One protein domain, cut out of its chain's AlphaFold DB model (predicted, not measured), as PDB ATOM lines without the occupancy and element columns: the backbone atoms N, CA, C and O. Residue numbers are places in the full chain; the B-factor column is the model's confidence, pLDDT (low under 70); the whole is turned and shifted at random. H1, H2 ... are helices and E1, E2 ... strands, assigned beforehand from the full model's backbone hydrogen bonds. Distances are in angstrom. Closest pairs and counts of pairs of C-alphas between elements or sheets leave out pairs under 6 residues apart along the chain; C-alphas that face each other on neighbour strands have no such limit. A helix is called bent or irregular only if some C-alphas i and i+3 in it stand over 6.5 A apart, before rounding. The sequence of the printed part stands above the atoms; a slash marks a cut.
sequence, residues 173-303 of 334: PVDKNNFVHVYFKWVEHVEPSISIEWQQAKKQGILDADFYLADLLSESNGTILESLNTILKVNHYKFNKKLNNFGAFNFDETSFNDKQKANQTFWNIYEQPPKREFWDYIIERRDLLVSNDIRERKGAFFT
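What this domain is: This is residues 173 to 303 of the 334 residues of an uncharacterized protein of Helicobacter pylori (UniProt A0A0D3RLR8). A small twisted sheet has H3 on one face at its E1 side, while the hairpin of E2 and E3 reaches away from H3; H1 crosses H3, and H4 packs on H1. H5 lies near H3 and H1, and residues 295 to 303 stick out. The printed part has 131 residues with six named helices and three named strands, in the order H1 H2 H3 E1 E2 E3 H4 H5 H6, class mixed. It is compact, radius of gyration of the C-alphas 14.8 A, spanning 45 by 38 by 31 A.

How they stand to each other: E1 (residues 231 to 233), E2 (236 to 243) and E3 (249 to 255) form a meander, each strand the antiparallel neighbour of the one before. Within hydrogen-bond range are N 231 and O 238, 2.9 A, in hairpin E1 and E2, and N 237 and O 254, 2.8 A, in hairpin E2 and E3. E2 bends by 54 degrees at residue 240. H3 (208 to 216) is on the sheet, height 7.1 A; its closest C-alphas to E1 are Ala 214 and Ile 231, 5.0 A. H1 (179 to 189) touches H3 about perpendicular, 73 degrees, closest C-alphas Tyr 183 and Tyr 212, 6.5 A. H4 (261 to 267) touches H1, closest C-alphas Ala 262 and His 189, 6.5 A. H5 (276 to 288), irregular with C-alphas 284 and 287 7.6 A apart, is close but not clearly touching H3, closest C-alphas Arg 286 and Ala 209, 7.0 A. H2 (198 to 203) and H6 (292 to 297) touch no helix. Every O i to N i+4 pair is within hydrogen-bond range in H1, H3 and H4; H2 has 1 of 2, H5 5 of 9, H6 1 of 2.

Where its parts are: H1 begins at C-alpha 179 (218.911, 357.608, 455.729); H6 ends at C-alpha 297 (239.823, 368.739, 457.310). E2 is 20.5 A long, E3 19.6 A, H5 19.2 A.

The domain as a whole: The C-alphas of Phe 246 and Thr 303 are farthest apart, 46.5 A. The printed part has no cut; H3 to E1 is a long link. Residues 177 to 178, 181 and 291 to 303 are under pLDDT 70.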
ATOM      1  N   PRO A 173     209.096 357.585 457.856       74.06
ATOM      2  CA  PRO A 173     209.815 356.377 457.463       74.06
ATOM      3  C   PRO A 173     211.256 356.678 457.051       74.06
ATOM      4  O   PRO A 173     211.510 357.661 456.351       74.06
ATOM      5  N   VAL A 174     212.197 355.822 457.449       79.00
ATOM      6  CA  VAL A 174     213.583 355.872 456.957       79.00
ATOM      7  C   VAL A 174     213.746 354.897 455.785       79.00
ATOM      8  O   VAL A 174     213.304 353.750 455.868       79.00
ATOM      9  N   ASP A 175     214.362 355.343 454.688       72.69
ATOM     10  CA  ASP A 175     214.529 354.583 453.444       72.69
ATOM     11  C   ASP A 175     215.900 354.807 452.769       72.69
ATOM     12  O   ASP A 175     216.767 355.515 453.291       72.69
ATOM     13  N   LYS A 176     216.097 354.202 451.583       71.88
ATOM     14  CA  LYS A 176     217.340 354.302 450.793       71.88
ATOM     15  C   LYS A 176     217.717 355.737 450.396       71.88
ATOM     16  O   LYS A 176     218.887 356.006 450.142       71.88
ATOM     17  N   ASN A 177     216.757 356.659 450.367       61.31
ATOM     18  CA  ASN A 177     216.949 358.025 449.890       61.31
ATOM     19  C   ASN A 177     217.214 359.008 451.038       61.31
ATOM     20  O   ASN A 177     217.934 359.989 450.851       61.31
ATOM     21  N   ASN A 178     216.645 358.772 452.227       63.19
ATOM     22  CA  ASN A 178     216.713 359.731 453.333       63.19
ATOM     23  C   ASN A 178     217.650 359.332 454.491       63.19
ATOM     24  O   ASN A 178     217.983 360.199 455.304       63.19
ATOM     25  N   PHE A 179     218.139 358.086 454.568       79.25
ATOM     26  CA  PHE A 179     218.911 357.608 455.729       79.25
ATOM     27  C   PHE A 179     220.186 358.420 456.018       79.25
ATOM     28  O   PHE A 179     220.548 358.600 457.180       79.25
ATOM     29  N   VAL A 180     220.846 358.959 454.989       76.19
ATOM     30  CA  VAL A 180     222.020 359.837 455.144       76.19
ATOM     31  C   VAL A 180     221.626 361.180 455.769       76.19
ATOM     32  O   VAL A 180     222.366 361.753 456.567       76.19
ATOM     33  N   HIS A 181     220.446 361.698 455.429       68.19
ATOM     34  CA  HIS A 181     219.939 362.933 456.019       68.19
ATOM     35  C   HIS A 181     219.582 362.738 457.496       68.19
ATOM     36  O   HIS A 181     219.975 363.550 458.339       68.19
ATOM     37  N   VAL A 182     218.893 361.638 457.809       78.69
ATOM     38  CA  VAL A 182     218.546 361.262 459.186       78.69
ATOM     39  C   VAL A 182     219.813 361.076 460.022       78.69
ATOM     40  O   VAL A 182     219.879 361.587 461.136       78.69
ATOM     41  N   TYR A 183     220.867 360.482 459.455       88.56
ATOM     42  CA  TYR A 183     222.181 360.403 460.093       88.56
ATOM     43  C   TYR A 183     222.748 361.774 460.478       88.56
ATOM     44  O   TYR A 183     223.152 361.962 461.621       88.56
ATOM     45  N   PHE A 184     222.751 362.762 459.579       76.69
ATOM     46  CA  PHE A 184     223.272 364.090 459.928       76.69
ATOM     47  C   PHE A 184     222.477 364.758 461.047       76.69
ATOM     48  O   PHE A 184     223.049 365.444 461.893       76.69
ATOM     49  N   LYS A 185     221.163 364.531 461.082       76.12
ATOM     50  CA  LYS A 185     220.320 365.008 462.177       76.12
ATOM     51  C   LYS A 185     220.610 364.255 463.471       76.12
ATOM     52  O   LYS A 185     220.644 364.877 464.529       76.12
ATOM     53  N   TRP A 186     220.883 362.960 463.396       92.44
ATOM     54  CA  TRP A 186     221.300 362.159 464.539       92.44
ATOM     55  C   TRP A 186     222.656 362.622 465.098       92.44
ATOM     56  O   TRP A 186     222.784 362.806 466.306       92.44
ATOM     57  N   VAL A 187     223.630 362.917 464.233       88.38
ATOM     58  CA  VAL A 187     224.935 363.512 464.590       88.38
ATOM     59  C   VAL A 187     224.759 364.849 465.311       88.38
ATOM     60  O   VAL A 187     225.427 365.140 466.294       88.38
ATOM     61  N   GLU A 188     223.822 365.678 464.859       80.06
ATOM     62  CA  GLU A 188     223.569 366.987 465.466       80.06
ATOM     63  C   GLU A 188     222.892 366.882 466.849       80.06
ATOM     64  O   GLU A 188     223.195 367.666 467.749       80.06
ATOM     65  N   HIS A 189     221.994 365.908 467.043       80.88
ATOM     66  CA  HIS A 189     221.083 365.893 468.196       80.88
ATOM     67  C   HIS A 189     221.331 364.772 469.206       80.88
ATOM     68  O   HIS A 189     221.058 364.962 470.392       80.88
ATOM     69  N   VAL A 190     221.812 363.612 468.762       92.25
ATOM     70  CA  VAL A 190     221.987 362.411 469.588       92.25
ATOM     71  C   VAL A 190     223.460 362.165 469.898       92.25
ATOM     72  O   VAL A 190     223.776 361.964 471.070       92.25
ATOM     73  N   GLU A 191     224.367 362.259 468.917       94.38
ATOM     74  CA  GLU A 191     225.817 362.046 469.117       94.38
ATOM     75  C   GLU A 191     226.389 362.824 470.325       94.38
ATOM     76  O   GLU A 191     227.092 362.211 471.138       94.38
ATOM     77  N   PRO A 192     226.050 364.115 470.557       93.06
ATOM     78  CA  PRO A 192     226.590 364.873 471.689       93.06
ATOM     79  C   PRO A 192     226.085 364.395 473.059       93.06
ATOM     80  O   PRO A 192     226.649 364.758 474.091       93.06
ATOM     81  N   SER A 193     225.000 363.614 473.094       94.50
ATOM     82  CA  SER A 193     224.452 363.043 474.329       94.50
ATOM     83  C   SER A 193     225.160 361.755 474.762       94.50
ATOM     84  O   SER A 193     225.017 361.345 475.916       94.50
ATOM     85  N   ILE A 194     225.940 361.126 473.878       97.00
ATOM     86  CA  ILE A 194     226.656 359.875 474.144       97.00
ATOM     87  C   ILE A 194     227.915 360.172 474.971       97.00
ATOM     88  O   ILE A 194     228.626 361.146 474.736       97.00
ATOM     89  N   SER A 195     228.189 359.335 475.970       96.19
ATOM     90  CA  SER A 195     229.240 359.536 476.980       96.19
ATOM     91  C   SER A 195     230.601 359.062 476.464       96.19
ATOM     92  O   SER A 195     231.227 358.171 477.040       96.19
ATOM     93  N   ILE A 196     231.039 359.612 475.334       93.56
ATOM     94  CA  ILE A 196     232.278 359.223 474.663       93.56
ATOM     95  C   ILE A 196     233.053 360.459 474.199       93.56
ATOM     96  O   ILE A 196     232.492 361.426 473.688       93.56
ATOM     97  N   GLU A 197     234.374 360.420 474.361       93.44
ATOM     98  CA  GLU A 197     235.275 361.456 473.852       93.44
ATOM     99  C   GLU A 197     235.499 361.255 472.348       93.44
ATOM    100  O   GLU A 197     236.480 360.640 471.918       93.44
ATOM    101  N   TRP A 198     234.576 361.765 471.529       90.69
ATOM    102  CA  TRP A 198     234.532 361.526 470.079       90.69
ATOM    103  C   TRP A 198     235.844 361.826 469.348       90.69
ATOM    104  O   TRP A 198     236.232 361.086 468.447       90.69
ATOM    105  N   GLN A 199     236.575 362.866 469.757       89.06
ATOM    106  CA  GLN A 199     237.876 363.202 469.168       89.06
ATOM    107  C   GLN A 199     238.931 362.106 469.395       89.06
ATOM    108  O   GLN A 199     239.775 361.867 468.531       89.06
ATOM    109  N   GLN A 200     238.903 361.425 470.544       90.81
ATOM    110  CA  GLN A 200     239.798 360.299 470.825       90.81
ATOM    111  C   GLN A 200     239.291 359.012 470.175       90.81
ATOM    112  O   GLN A 200     240.081 358.285 469.574       90.81
ATOM    113  N   ALA A 201     237.979 358.771 470.231       90.81
ATOM    114  CA  ALA A 201     237.336 357.614 469.617       90.81
ATOM    115  C   ALA A 201     237.630 357.547 468.106       90.81
ATOM    116  O   ALA A 201     238.117 356.530 467.608       90.81
ATOM    117  N   LYS A 202     237.475 358.674 467.396       88.81
ATOM    118  CA  LYS A 202     237.760 358.793 465.955       88.81
ATOM    119  C   LYS A 202     239.218 358.463 465.613       88.81
ATOM    120  O   LYS A 202     239.474 357.802 464.609       88.81
ATOM    121  N   LYS A 203     240.184 358.842 466.461       87.75
ATOM    122  CA  LYS A 203     241.611 358.485 466.279       87.75
ATOM    123  C   LYS A 203     241.875 356.983 466.395       87.75
ATOM    124  O   LYS A 203     242.860 356.507 465.844       87.75
ATOM    125  N   GLN A 204     241.010 356.252 467.092       87.50
ATOM    126  CA  GLN A 204     241.085 354.798 467.240       87.50
ATOM    127  C   GLN A 204     240.215 354.050 466.217       87.50
ATOM    128  O   GLN A 204     240.050 352.839 466.328       87.50
ATOM    129  N   GLY A 205     239.659 354.751 465.222       87.31
ATOM    130  CA  GLY A 205     238.814 354.152 464.188       87.31
ATOM    131  C   GLY A 205     237.375 353.868 464.629       87.31
ATOM    132  O   GLY A 205     236.650 353.199 463.901       87.31
ATOM    133  N   ILE A 206     236.947 354.374 465.789       90.81
ATOM    134  CA  ILE A 206     235.555 354.287 466.240       90.81
ATOM    135  C   ILE A 206     234.763 355.400 465.550       90.81
ATOM    136  O   ILE A 206     235.092 356.580 465.697       90.81
ATOM    137  N   LEU A 207     233.734 355.024 464.788       91.06
ATOM    138  CA  LEU A 207     232.959 355.946 463.961       91.06
ATOM    139  C   LEU A 207     231.550 356.146 464.529       91.06
ATOM    140  O   LEU A 207     230.859 355.187 464.860       91.06
ATOM    141  N   ASP A 208     231.124 357.405 464.583       93.44
ATOM    142  CA  ASP A 208     229.758 357.864 464.884       93.44
ATOM    143  C   ASP A 208     228.701 357.150 464.020       93.44
ATOM    144  O   ASP A 208     227.654 356.743 464.526       93.44
ATOM    145  N   ALA A 209     229.016 356.891 462.749       93.75
ATOM    146  CA  ALA A 209     228.190 356.099 461.835       93.75
ATOM    147  C   ALA A 209     227.770 354.724 462.391       93.75
ATOM    148  O   ALA A 209     226.633 354.307 462.179       93.75
ATOM    149  N   ASP A 210     228.648 354.019 463.119       94.94
ATOM    150  CA  ASP A 210     228.310 352.702 463.682       94.94
ATOM    151  C   ASP A 210     227.271 352.809 464.802       94.94
ATOM    152  O   ASP A 210     226.433 351.926 464.959       94.94
ATOM    153  N   PHE A 211     227.309 353.899 465.571       96.88
ATOM    154  CA  PHE A 211     226.336 354.169 466.630       96.88
ATOM    155  C   PHE A 211     224.982 354.555 466.039       96.88
ATOM    156  O   PHE A 211     223.952 354.076 466.508       96.88
ATOM    157  N   TYR A 212     224.979 355.348 464.965       96.75
ATOM    158  CA  TYR A 212     223.758 355.642 464.225       96.75
ATOM    159  C   TYR A 212     223.110 354.380 463.648       96.75
ATOM    160  O   TYR A 212     221.908 354.193 463.806       96.75
ATOM    161  N   LEU A 213     223.885 353.495 463.008       96.56
ATOM    162  CA  LEU A 213     223.356 352.237 462.474       96.56
ATOM    163  C   LEU A 213     222.809 351.334 463.585       96.56
ATOM    164  O   LEU A 213     221.757 350.721 463.406       96.56
ATOM    165  N   ALA A 214     223.485 351.289 464.738       96.56
ATOM    166  CA  ALA A 214     222.999 350.572 465.911       96.56
ATOM    167  C   ALA A 214     221.639 351.109 466.379       96.56
ATOM    168  O   ALA A 214     220.739 350.314 466.647       96.56
ATOM    169  N   ASP A 215     221.470 352.431 466.436       96.62
ATOM    170  CA  ASP A 215     220.205 353.076 466.790       96.62
ATOM    171  C   ASP A 215     219.111 352.836 465.741       96.62
ATOM    172  O   ASP A 215     218.016 352.400 466.091       96.62
ATOM    173  N   LEU A 216     219.412 353.079 464.460       96.69
ATOM    174  CA  LEU A 216     218.467 352.965 463.348       96.69
ATOM    175  C   LEU A 216     217.930 351.538 463.201       96.69
ATOM    176  O   LEU A 216     216.751 351.347 462.929       96.69
ATOM    177  N   LEU A 217     218.782 350.528 463.396       96.19
ATOM    178  CA  LEU A 217     218.427 349.111 463.296       96.19
ATOM    179  C   LEU A 217     218.081 348.517 464.670       96.19
ATOM    180  O   LEU A 217     218.485 347.395 464.992       96.19
ATOM    181  N   SER A 218     217.349 349.273 465.493       94.19
ATOM    182  CA  SER A 218     216.876 348.837 466.811       94.19
ATOM    183  C   SER A 218     215.354 348.730 466.911       94.19
ATOM    184  O   SER A 218     214.619 349.545 466.358       94.19
ATOM    185  N   GLU A 219     214.893 347.783 467.726       90.94
ATOM    186  CA  GLU A 219     213.524 347.683 468.243       90.94
ATOM    187  C   GLU A 219     213.570 347.693 469.773       90.94
ATOM    188  O   GLU A 219     214.444 347.075 470.379       90.94
ATOM    189  N   SER A 220     212.631 348.384 470.427       84.19
ATOM    190  CA  SER A 220     212.549 348.439 471.900       84.19
ATOM    191  C   SER A 220     213.883 348.799 472.591       84.19
ATOM    192  O   SER A 220     214.238 348.222 473.619       84.19
ATOM    193  N   ASN A 221     214.630 349.755 472.019       83.69
ATOM    194  CA  ASN A 221     215.979 350.171 472.438       83.69
ATOM    195  C   ASN A 221     217.047 349.059 472.406       83.69
ATOM    196  O   ASN A 221     218.021 349.104 473.160       83.69
ATOM    197  N   GLY A 222     216.884 348.050 471.553       88.62
ATOM    198  CA  GLY A 222     217.888 347.021 471.314       88.62
ATOM    199  C   GLY A 222     218.167 346.851 469.829       88.62
ATOM    200  O   GLY A 222     217.234 346.660 469.052       88.62
ATOM    201  N   THR A 223     219.444 346.871 469.443       91.06
ATOM    202  CA  THR A 223     219.842 346.583 468.061       91.06
ATOM    203  C   THR A 223     219.442 345.160 467.700       91.06
ATOM    204  O   THR A 223     219.782 344.213 468.412       91.06
ATOM    205  N   ILE A 224     218.721 345.022 466.590       92.75
ATOM    206  CA  ILE A 224     218.156 343.752 466.119       92.75
ATOM    207  C   ILE A 224     219.229 342.932 465.398       92.75
ATOM    208  O   ILE A 224     219.231 341.704 465.447       92.75
ATOM    209  N   LEU A 225     220.165 343.613 464.734       88.88
ATOM    210  CA  LEU A 225     221.213 342.988 463.943       88.88
ATOM    211  C   LEU A 225     222.526 342.872 464.735       88.88
ATOM    212  O   LEU A 225     223.332 343.798 464.783       88.88
ATOM    213  N   GLU A 226     222.772 341.704 465.333       83.94
ATOM    214  CA  GLU A 226     223.971 341.462 466.160       83.94
ATOM    215  C   GLU A 226     225.291 341.386 465.370       83.94
ATOM    216  O   GLU A 226     226.369 341.354 465.969       83.94
ATOM    217  N   SER A 227     225.235 341.353 464.034       85.38
ATOM    218  CA  SER A 227     226.429 341.383 463.181       85.38
ATOM    219  C   SER A 227     227.072 342.770 463.078       85.38
ATOM    220  O   SER A 227     228.203 342.863 462.604       85.38
ATOM    221  N   LEU A 228     226.396 343.833 463.533       88.31
ATOM    222  CA  LEU A 228     226.975 345.176 463.575       88.31
ATOM    223  C   LEU A 228     228.141 345.254 464.575       88.31
ATOM    224  O   LEU A 228     228.144 344.613 465.626       88.31
ATOM    225  N   ASN A 229     229.137 346.085 464.258       86.00
ATOM    226  CA  ASN A 229     230.308 346.307 465.121       86.00
ATOM    227  C   ASN A 229     229.973 347.063 466.414       86.00
ATOM    228  O   ASN A 229     230.684 346.924 467.413       86.00
ATOM    229  N   THR A 230     228.899 347.849 466.374       94.50
ATOM    230  CA  THR A 230     228.324 348.566 467.507       94.50
ATOM    231  C   THR A 230     226.876 348.135 467.657       94.50
ATOM    232  O   THR A 230     226.149 348.044 466.669       94.50
ATOM    233  N   ILE A 231     226.454 347.870 468.890       95.62
ATOM    234  CA  ILE A 231     225.082 347.475 469.218       95.62
ATOM    235  C   ILE A 231     224.581 348.280 470.417       95.62
ATOM    236  O   ILE A 231     225.289 348.433 471.412       95.62
ATOM    237  N   LEU A 232     223.348 348.770 470.339       95.94
ATOM    238  CA  LEU A 232     222.611 349.359 471.448       95.94
ATOM    239  C   LEU A 232     221.955 348.234 472.260       95.94
ATOM    240  O   LEU A 232     221.267 347.366 471.716       95.94
ATOM    241  N   LYS A 233     222.156 348.243 473.577       94.12
ATOM    242  CA  LYS A 233     221.506 347.338 474.530       94.12
ATOM    243  C   LYS A 233     220.824 348.165 475.613       94.12
ATOM    244  O   LYS A 233     221.439 348.534 476.611       94.12
ATOM    245  N   VAL A 234     219.531 348.418 475.426       91.31
ATOM    246  CA  VAL A 234     218.622 349.148 476.324       91.31
ATOM    247  C   VAL A 234     219.025 350.605 476.543       91.31
ATOM    248  O   VAL A 234     218.294 351.498 476.134       91.31
ATOM    249  N   ASN A 235     220.161 350.852 477.193       91.38
ATOM    250  CA  ASN A 235     220.623 352.166 477.641       91.38
ATOM    251  C   ASN A 235     222.132 352.411 477.470       91.38
ATOM    252  O   ASN A 235     222.630 353.458 477.890       91.38
ATOM    253  N   HIS A 236     222.860 351.463 476.883       95.88
ATOM    254  CA  HIS A 236     224.288 351.580 476.609       95.88
ATOM    255  C   HIS A 236     224.624 350.940 475.264       95.88
ATOM    256  O   HIS A 236     223.926 350.042 474.793       95.88
ATOM    257  N   TYR A 237     225.707 351.400 474.656       97.38
ATOM    258  CA  TYR A 237     226.300 350.797 473.477       97.38
ATOM    259  C   TYR A 237     227.403 349.833 473.885       97.38
ATOM    260  O   TYR A 237     228.197 350.154 474.769       97.38
ATOM    261  N   LYS A 238     227.491 348.696 473.194       96.12
ATOM    262  CA  LYS A 238     228.691 347.855 473.139       96.12
ATOM    263  C   LYS A 238     229.348 348.069 471.782       96.12
ATOM    264  O   LYS A 238     228.675 347.950 470.761       96.12
ATOM    265  N   PHE A 239     230.635 348.387 471.764       94.81
ATOM    266  CA  PHE A 239     231.381 348.701 470.544       94.81
ATOM    267  C   PHE A 239     232.829 348.204 470.649       94.81
ATOM    268  O   PHE A 239     233.215 347.592 471.645       94.81
ATOM    269  N   ASN A 240     233.637 348.439 469.610       90.12
ATOM    270  CA  ASN A 240     235.057 348.061 469.573       90.12
ATOM    271  C   ASN A 240     235.299 346.561 469.845       90.12
ATOM    272  O   ASN A 240     236.142 346.180 470.660       90.12
ATOM    273  N   LYS A 241     234.525 345.706 469.168       87.81
ATOM    274  CA  LYS A 241     234.590 344.248 469.296       87.81
ATOM    275  C   LYS A 241     236.005 343.730 469.010       87.81
ATOM    276  O   LYS A 241     236.498 343.840 467.889       87.81
ATOM    277  N   LYS A 242     236.643 343.117 470.009       86.88
ATOM    278  CA  LYS A 242     238.009 342.573 469.923       86.88
ATOM    279  C   LYS A 242     238.048 341.120 470.362       86.88
ATOM    280  O   LYS A 242     237.462 340.767 471.380       86.88
ATOM    281  N   LEU A 243     238.769 340.282 469.621       88.00
ATOM    282  CA  LEU A 243     239.039 338.910 470.036       88.00
ATOM    283  C   LEU A 243     240.159 338.912 471.081       88.00
ATOM    284  O   LEU A 243     241.214 339.507 470.862       88.00
ATOM    285  N   ASN A 244     239.928 338.265 472.215       87.25
ATOM    286  CA  ASN A 244     240.954 338.064 473.227       87.25
ATOM    287  C   ASN A 244     241.761 336.781 472.954       87.25
ATOM    288  O   ASN A 244     241.418 335.970 472.093       87.25
ATOM    289  N   ASN A 245     242.829 336.573 473.727       89.44
ATOM    290  CA  ASN A 245     243.753 335.443 473.554       89.44
ATOM    291  C   ASN A 245     243.116 334.061 473.801       89.44
ATOM    292  O   ASN A 245     243.750 333.045 473.533       89.44
ATOM    293  N   PHE A 246     241.882 334.016 474.308       88.81
ATOM    294  CA  PHE A 246     241.115 332.794 474.550       88.81
ATOM    295  C   PHE A 246     240.030 332.558 473.488       88.81
ATOM    296  O   PHE A 246     239.225 331.644 473.631       88.81
ATOM    297  N   GLY A 247     239.979 333.383 472.434       84.69
ATOM    298  CA  GLY A 247     238.970 333.276 471.380       84.69
ATOM    299  C   GLY A 247     237.591 333.826 471.761       84.69
ATOM    300  O   GLY A 247     236.631 333.597 471.030       84.69
ATOM    301  N   ALA A 248     237.471 334.558 472.874       87.19
ATOM    302  CA  ALA A 248     236.236 335.238 473.266       87.19
ATOM    303  C   ALA A 248     236.253 336.720 472.856       87.19
ATOM    304  O   ALA A 248     237.313 337.339 472.748       87.19
ATOM    305  N   PHE A 249     235.073 337.299 472.624       84.69
ATOM    306  CA  PHE A 249     234.938 338.712 472.264       84.69
ATOM    307  C   PHE A 249     234.840 339.603 473.503       84.69
ATOM    308  O   PHE A 249     233.978 339.396 474.355       84.69
ATOM    309  N   ASN A 250     235.679 340.633 473.550       89.31
ATOM    310  CA  ASN A 250     235.566 341.758 474.468       89.31
ATOM    311  C   ASN A 250     234.953 342.960 473.732       89.31
ATOM    312  O   ASN A 250     235.153 343.118 472.525       89.31
ATOM    313  N   PHE A 251     234.246 343.809 474.476       92.56
ATOM    314  CA  PHE A 251     233.631 345.041 473.985       92.56
ATOM    315  C   PHE A 251     233.954 346.189 474.936       92.56
ATOM    316  O   PHE A 251     234.037 345.978 476.148       92.56
ATOM    317  N   ASP A 252     234.075 347.386 474.380       94.75
ATOM    318  CA  ASP A 252     233.987 348.619 475.150       94.75
ATOM    319  C   ASP A 252     232.510 348.999 475.320       94.75
ATOM    320  O   ASP A 252     231.664 348.638 474.496       94.75
ATOM    321  N   GLU A 253     232.198 349.746 476.381       96.25
ATOM    322  CA  GLU A 253     230.836 350.187 476.678       96.25
ATOM    323  C   GLU A 253     230.769 351.696 476.920       96.25
ATOM    324  O   GLU A 253     231.657 352.289 477.531       96.25
ATOM    325  N   THR A 254     229.701 352.329 476.437       96.81
ATOM    326  CA  THR A 254     229.382 353.728 476.747       96.81
ATOM    327  C   THR A 254     227.875 353.916 476.866       96.81
ATOM    328  O   THR A 254     227.095 353.170 476.283       96.81
ATOM    329  N   SER A 255     227.449 354.910 477.636       96.00
ATOM    330  CA  SER A 255     226.042 355.222 477.895       96.00
ATOM    331  C   SER A 255     225.689 356.635 477.429       96.00
ATOM    332  O   SER A 255     226.486 357.316 476.790       96.00
ATOM    333  N   PHE A 256     224.510 357.124 477.798       96.31
ATOM    334  CA  PHE A 256     224.062 358.481 477.491       96.31
ATOM    335  C   PHE A 256     224.161 359.382 478.725       96.31
ATOM    336  O   PHE A 256     223.614 359.054 479.782       96.31
ATOM    337  N   ASN A 257     224.778 360.553 478.572       94.19
ATOM    338  CA  ASN A 257     224.906 361.571 479.619       94.19
ATOM    339  C   ASN A 257     223.539 362.113 480.071       94.19
ATOM    340  O   ASN A 257     223.385 362.618 481.183       94.19
ATOM    341  N   ASP A 258     222.529 362.011 479.205       92.12
ATOM    342  CA  ASP A 258     221.188 362.551 479.410       92.12
ATOM    343  C   ASP A 258     220.119 361.482 479.691       92.12
ATOM    344  O   ASP A 258     218.925 361.792 479.669       92.12
ATOM    345  N   LYS A 259     220.537 360.236 479.966       92.94
ATOM    346  CA  LYS A 259     219.645 359.083 480.167       92.94
ATOM    347  C   LYS A 259     218.721 358.820 478.960       92.94
ATOM    348  O   LYS A 259     217.538 358.552 479.149       92.94
ATOM    349  N   GLN A 260     219.266 358.899 477.740       90.50
ATOM    350  CA  GLN A 260     218.590 358.645 476.452       90.50
ATOM    351  C   GLN A 260     217.504 359.649 476.069       90.50
ATOM    352  O   GLN A 260     216.706 359.386 475.169       90.50
ATOM    353  N   LYS A 261     217.450 360.817 476.710       84.94
ATOM    354  CA  LYS A 261     216.399 361.791 476.416       84.94
ATOM    355  C   LYS A 261     216.471 362.276 474.964       84.94
ATOM    356  O   LYS A 261     215.438 362.338 474.296       84.94
ATOM    357  N   ALA A 262     217.662 362.617 474.479       82.75
ATOM    358  CA  ALA A 262     217.890 363.058 473.110       82.75
ATOM    359  C   ALA A 262     217.562 361.952 472.103       82.75
ATOM    360  O   ALA A 262     216.791 362.192 471.179       82.75
ATOM    361  N   ASN A 263     218.057 360.733 472.339       92.56
ATOM    362  CA  ASN A 263     217.780 359.556 471.513       92.56
ATOM    363  C   ASN A 263     216.265 359.272 471.407       92.56
ATOM    364  O   ASN A 263     215.730 359.230 470.304       92.56
ATOM    365  N   GLN A 264     215.541 359.188 472.528       88.56
ATOM    366  CA  GLN A 264     214.090 358.943 472.516       88.56
ATOM    367  C   GLN A 264     213.315 360.066 471.821       88.56
ATOM    368  O   GLN A 264     212.369 359.810 471.082       88.56
ATOM    369  N   THR A 265     213.711 361.323 472.045       79.69
ATOM    370  CA  THR A 265     213.081 362.475 471.380       79.69
ATOM    371  C   THR A 265     213.291 362.409 469.871       79.69
ATOM    372  O   THR A 265     212.350 362.634 469.117       79.69
ATOM    373  N   PHE A 266     214.501 362.057 469.437       85.44
ATOM    374  CA  PHE A 266     214.858 361.914 468.033       85.44
ATOM    375  C   PHE A 266     214.069 360.789 467.352       85.44
ATOM    376  O   PHE A 266     213.455 361.000 466.312       85.44
ATOM    377  N   TRP A 267     213.996 359.610 467.968       90.19
ATOM    378  CA  TRP A 267     213.305 358.448 467.400       90.19
ATOM    379  C   TRP A 267     211.789 358.450 467.597       90.19
ATOM    380  O   TRP A 267     211.079 357.595 467.069       90.19
ATOM    381  N   ASN A 268     211.247 359.437 468.309       81.88
ATOM    382  CA  ASN A 268     209.834 359.779 468.182       81.88
ATOM    383  C   ASN A 268     209.532 360.461 466.845       81.88
ATOM    384  O   ASN A 268     208.368 360.470 466.458       81.88
ATOM    385  N   ILE A 269     210.557 360.981 466.151       72.00
ATOM    386  CA  ILE A 269     210.412 361.663 464.864       72.00
ATOM    387  C   ILE A 269     210.396 360.692 463.690       72.00
ATOM    388  O   ILE A 269     209.536 360.772 462.811       72.00
ATOM    389  N   TYR A 270     211.346 359.766 463.704       81.94
ATOM    390  CA  TYR A 270     211.593 358.830 462.618       81.94
ATOM    391  C   TYR A 270     211.146 357.421 462.986       81.94
ATOM    392  O   TYR A 270     211.253 356.992 464.135       81.94
ATOM    393  N   GLU A 271     210.632 356.695 462.005       84.81
ATOM    394  CA  GLU A 271     210.334 355.281 462.150       84.81
ATOM    395  C   GLU A 271     211.649 354.503 462.209       84.81
ATOM    396  O   GLU A 271     212.494 354.608 461.319       84.81
ATOM    397  N   GLN A 272     211.809 353.725 463.274       90.25
ATOM    398  CA  GLN A 272     212.856 352.723 463.385       90.25
ATOM    399  C   GLN A 272     212.229 351.388 463.814       90.25
ATOM    400  O   GLN A 272     211.311 351.399 464.645       90.25
ATOM    401  N   PRO A 273     212.739 350.256 463.312       93.88
ATOM    402  CA  PRO A 273     213.701 350.150 462.219       93.88
ATOM    403  C   PRO A 273     213.063 350.518 460.864       93.88
ATOM    404  O   PRO A 273     211.840 350.481 460.732       93.88
ATOM    405  N   PRO A 274     213.861 350.865 459.836       90.19
ATOM    406  CA  PRO A 274     213.362 350.997 458.469       90.19
ATOM    407  C   PRO A 274     212.812 349.657 457.960       90.19
ATOM    408  O   PRO A 274     213.089 348.598 458.534       90.19
ATOM    409  N   LYS A 275     212.087 349.665 456.836       84.31
ATOM    410  CA  LYS A 275     211.643 348.417 456.192       84.31
ATOM    411  C   LYS A 275     212.838 347.496 455.920       84.31
ATOM    412  O   LYS A 275     213.891 347.955 455.476       84.31
ATOM    413  N   ARG A 276     212.656 346.186 456.141       91.50
ATOM    414  CA  ARG A 276     213.722 345.168 456.026       91.50
ATOM    415  C   ARG A 276     214.457 345.196 454.684       91.50
ATOM    416  O   ARG A 276     215.662 344.951 454.662       91.50
ATOM    417  N   GLU A 277     213.740 345.510 453.606       87.88
ATOM    418  CA  GLU A 277     214.262 345.617 452.235       87.88
ATOM    419  C   GLU A 277     215.361 346.683 452.069       87.88
ATOM    420  O   GLU A 277     216.173 346.578 451.160       87.88
ATOM    421  N   PHE A 278     215.441 347.675 452.965       85.75
ATOM    422  CA  PHE A 278     216.458 348.732 452.900       85.75
ATOM    423  C   PHE A 278     217.708 348.445 453.734       85.75
ATOM    424  O   PHE A 278     218.686 349.179 453.625       85.75
ATOM    425  N   TRP A 279     217.695 347.423 454.594       93.56
ATOM    426  CA  TRP A 279     218.756 347.235 455.588       93.56
ATOM    427  C   TRP A 279     220.109 346.962 454.940       93.56
ATOM    428  O   TRP A 279     221.085 347.618 455.292       93.56
ATOM    429  N   ASP A 280     220.156 346.028 453.989       91.06
ATOM    430  CA  ASP A 280     221.409 345.597 453.367       91.06
ATOM    431  C   ASP A 280     222.040 346.776 452.605       91.06
ATOM    432  O   ASP A 280     223.198 347.105 452.843       91.06
ATOM    433  N   TYR A 281     221.235 347.527 451.839       85.25
ATOM    434  CA  TYR A 281     221.670 348.759 451.173       85.25
ATOM    435  C   TYR A 281     222.225 349.803 452.154       85.25
ATOM    436  O   TYR A 281     223.306 350.345 451.939       85.25
ATOM    437  N   ILE A 282     221.509 350.095 453.247       88.19
ATOM    438  CA  ILE A 282     221.935 351.097 454.239       88.19
ATOM    439  C   ILE A 282     223.256 350.684 454.911       88.19
ATOM    440  O   ILE A 282     224.113 351.534 455.157       88.19
ATOM    441  N   ILE A 283     223.431 349.390 455.197       92.00
ATOM    442  CA  ILE A 283     224.651 348.844 455.806       92.00
ATOM    443  C   ILE A 283     225.819 348.887 454.816       92.00
ATOM    444  O   ILE A 283     226.910 349.327 455.180       92.00
ATOM    445  N   GLU A 284     225.603 348.468 453.569       87.44
ATOM    446  CA  GLU A 284     226.615 348.507 452.506       87.44
ATOM    447  C   GLU A 284     227.039 349.944 452.186       87.44
ATOM    448  O   GLU A 284     228.222 350.203 451.969       87.44
ATOM    449  N   ARG A 285     226.097 350.894 452.257       82.06
ATOM    450  CA  ARG A 285     226.332 352.329 452.048       82.06
ATOM    451  C   ARG A 285     226.736 353.095 453.309       82.06
ATOM    452  O   ARG A 285     226.599 354.320 453.377       82.06
ATOM    453  N   ARG A 286     227.281 352.401 454.314       88.44
ATOM    454  CA  ARG A 286     227.895 353.018 455.507       88.44
ATOM    455  C   ARG A 286     228.961 354.056 455.139       88.44
ATOM    456  O   ARG A 286     229.164 355.008 455.890       88.44
ATOM    457  N   ASP A 287     229.630 353.896 453.999       79.31
ATOM    458  CA  ASP A 287     230.595 354.856 453.450       79.31
ATOM    459  C   ASP A 287     230.007 356.264 453.247       79.31
ATOM    460  O   ASP A 287     230.741 357.246 453.328       79.31
ATOM    461  N   LEU A 288     228.688 356.390 453.057       77.06
ATOM    462  CA  LEU A 288     228.012 357.682 452.918       77.06
ATOM    463  C   LEU A 288     227.871 358.450 454.243       77.06
ATOM    464  O   LEU A 288     227.663 359.669 454.235       77.06
ATOM    465  N   LEU A 289     228.012 357.764 455.380       86.44
ATOM    466  CA  LEU A 289     227.759 358.284 456.726       86.44
ATOM    467  C   LEU A 289     228.998 358.969 457.330       86.44
ATOM    468  O   LEU A 289     229.461 358.643 458.420       86.44
ATOM    469  N   VAL A 290     229.562 359.952 456.630       71.81
ATOM    470  CA  VAL A 290     230.777 360.661 457.079       71.81
ATOM    471  C   VAL A 290     230.417 361.982 457.754       71.81
ATOM    472  O   VAL A 290     229.807 362.838 457.111       71.81
ATOM    473  N   SER A 291     230.824 362.191 459.013       60.69
ATOM    474  CA  SER A 291     230.583 363.460 459.716       60.69
ATOM    475  C   SER A 291     231.285 364.653 459.049       60.69
ATOM    476  O   SER A 291     232.398 364.550 458.524       60.69
ATOM    477  N   ASN A 292     230.615 365.812 459.064       52.09
ATOM    478  CA  ASN A 292     231.028 367.006 458.313       52.09
ATOM    479  C   ASN A 292     232.442 367.514 458.679       52.09
ATOM    480  O   ASN A 292     233.174 367.943 457.794       52.09
ATOM    481  N   ASP A 293     232.873 367.382 459.940       50.09
ATOM    482  CA  ASP A 293     234.199 367.833 460.417       50.09
ATOM    483  C   ASP A 293     235.369 367.050 459.771       50.09
ATOM    484  O   ASP A 293     236.467 367.575 459.588       50.09
ATOM    485  N   ILE A 294     235.147 365.795 459.351       48.91
ATOM    486  CA  ILE A 294     236.157 364.990 458.632       48.91
ATOM    487  C   ILE A 294     236.208 365.374 457.145       48.91
ATOM    488  O   ILE A 294     237.290 365.365 456.551       48.91
ATOM    489  N   ARG A 295     235.060 365.745 456.559       46.97
ATOM    490  CA  ARG A 295     234.948 366.170 455.152       46.97
ATOM    491  C   ARG A 295     235.713 367.463 454.873       46.97
ATOM    492  O   ARG A 295     236.308 367.584 453.810       46.97
ATOM    493  N   GLU A 296     235.752 368.389 455.829       43.28
ATOM    494  CA  GLU A 296     236.431 369.684 455.669       43.28
ATOM    495  C   GLU A 296     237.947 369.627 455.947       43.28
ATOM    496  O   GLU A 296     238.714 370.365 455.335       43.28
ATOM    497  N   ARG A 297     238.418 368.738 456.841       43.84
ATOM    498  CA  ARG A 297     239.823 368.739 457.310       43.84
ATOM    499  C   ARG A 297     240.794 367.866 456.520       43.84
ATOM    500  O   ARG A 297     241.999 368.095 456.604       43.84
ATOM    501  N   LYS A 298     240.324 366.845 455.794       42.88
ATOM    502  CA  LYS A 298     241.217 365.865 455.141       42.88
ATOM    503  C   LYS A 298     241.716 366.250 453.744       42.88
ATOM    504  O   LYS A 298     242.397 365.436 453.131       42.88
ATOM    505  N   GLY A 299     241.436 367.454 453.240       38.75
ATOM    506  CA  GLY A 299     242.057 367.977 452.009       38.75
ATOM    507  C   GLY A 299     241.758 367.202 450.717       38.75
ATOM    508  O   GLY A 299     242.213 367.603 449.651       38.75
ATOM    509  N   ALA A 300     240.973 366.125 450.775       42.59
ATOM    510  CA  ALA A 300     240.280 365.620 449.609       42.59
ATOM    511  C   ALA A 300     239.285 366.712 449.211       42.59
ATOM    512  O   ALA A 300     238.395 367.058 449.990       42.59
ATOM    513  N   PHE A 301     239.497 367.317 448.043       47.31
ATOM    514  CA  PHE A 301     238.560 368.256 447.443       47.31
ATOM    515  C   PHE A 301     237.280 367.491 447.109       47.31
ATOM    516  O   PHE A 301     237.069 367.059 445.983       47.31
ATOM    517  N   PHE A 302     236.442 367.261 448.116       51.12
ATOM    518  CA  PHE A 302     235.130 366.694 447.909       51.12
ATOM    519  C   PHE A 302     234.256 367.775 447.306       51.12
ATOM    520  O   PHE A 302     234.137 368.878 447.845       51.12
ATOM    521  N   THR A 303     233.639 367.433 446.184       56.03
ATOM    522  CA  THR A 303     232.546 368.180 445.581       56.03
ATOM    523  C   THR A 303     231.563 368.571 446.696       56.03
ATOM    524  O   THR A 303     231.016 367.680 447.351       56.03
TER     525      THR A 303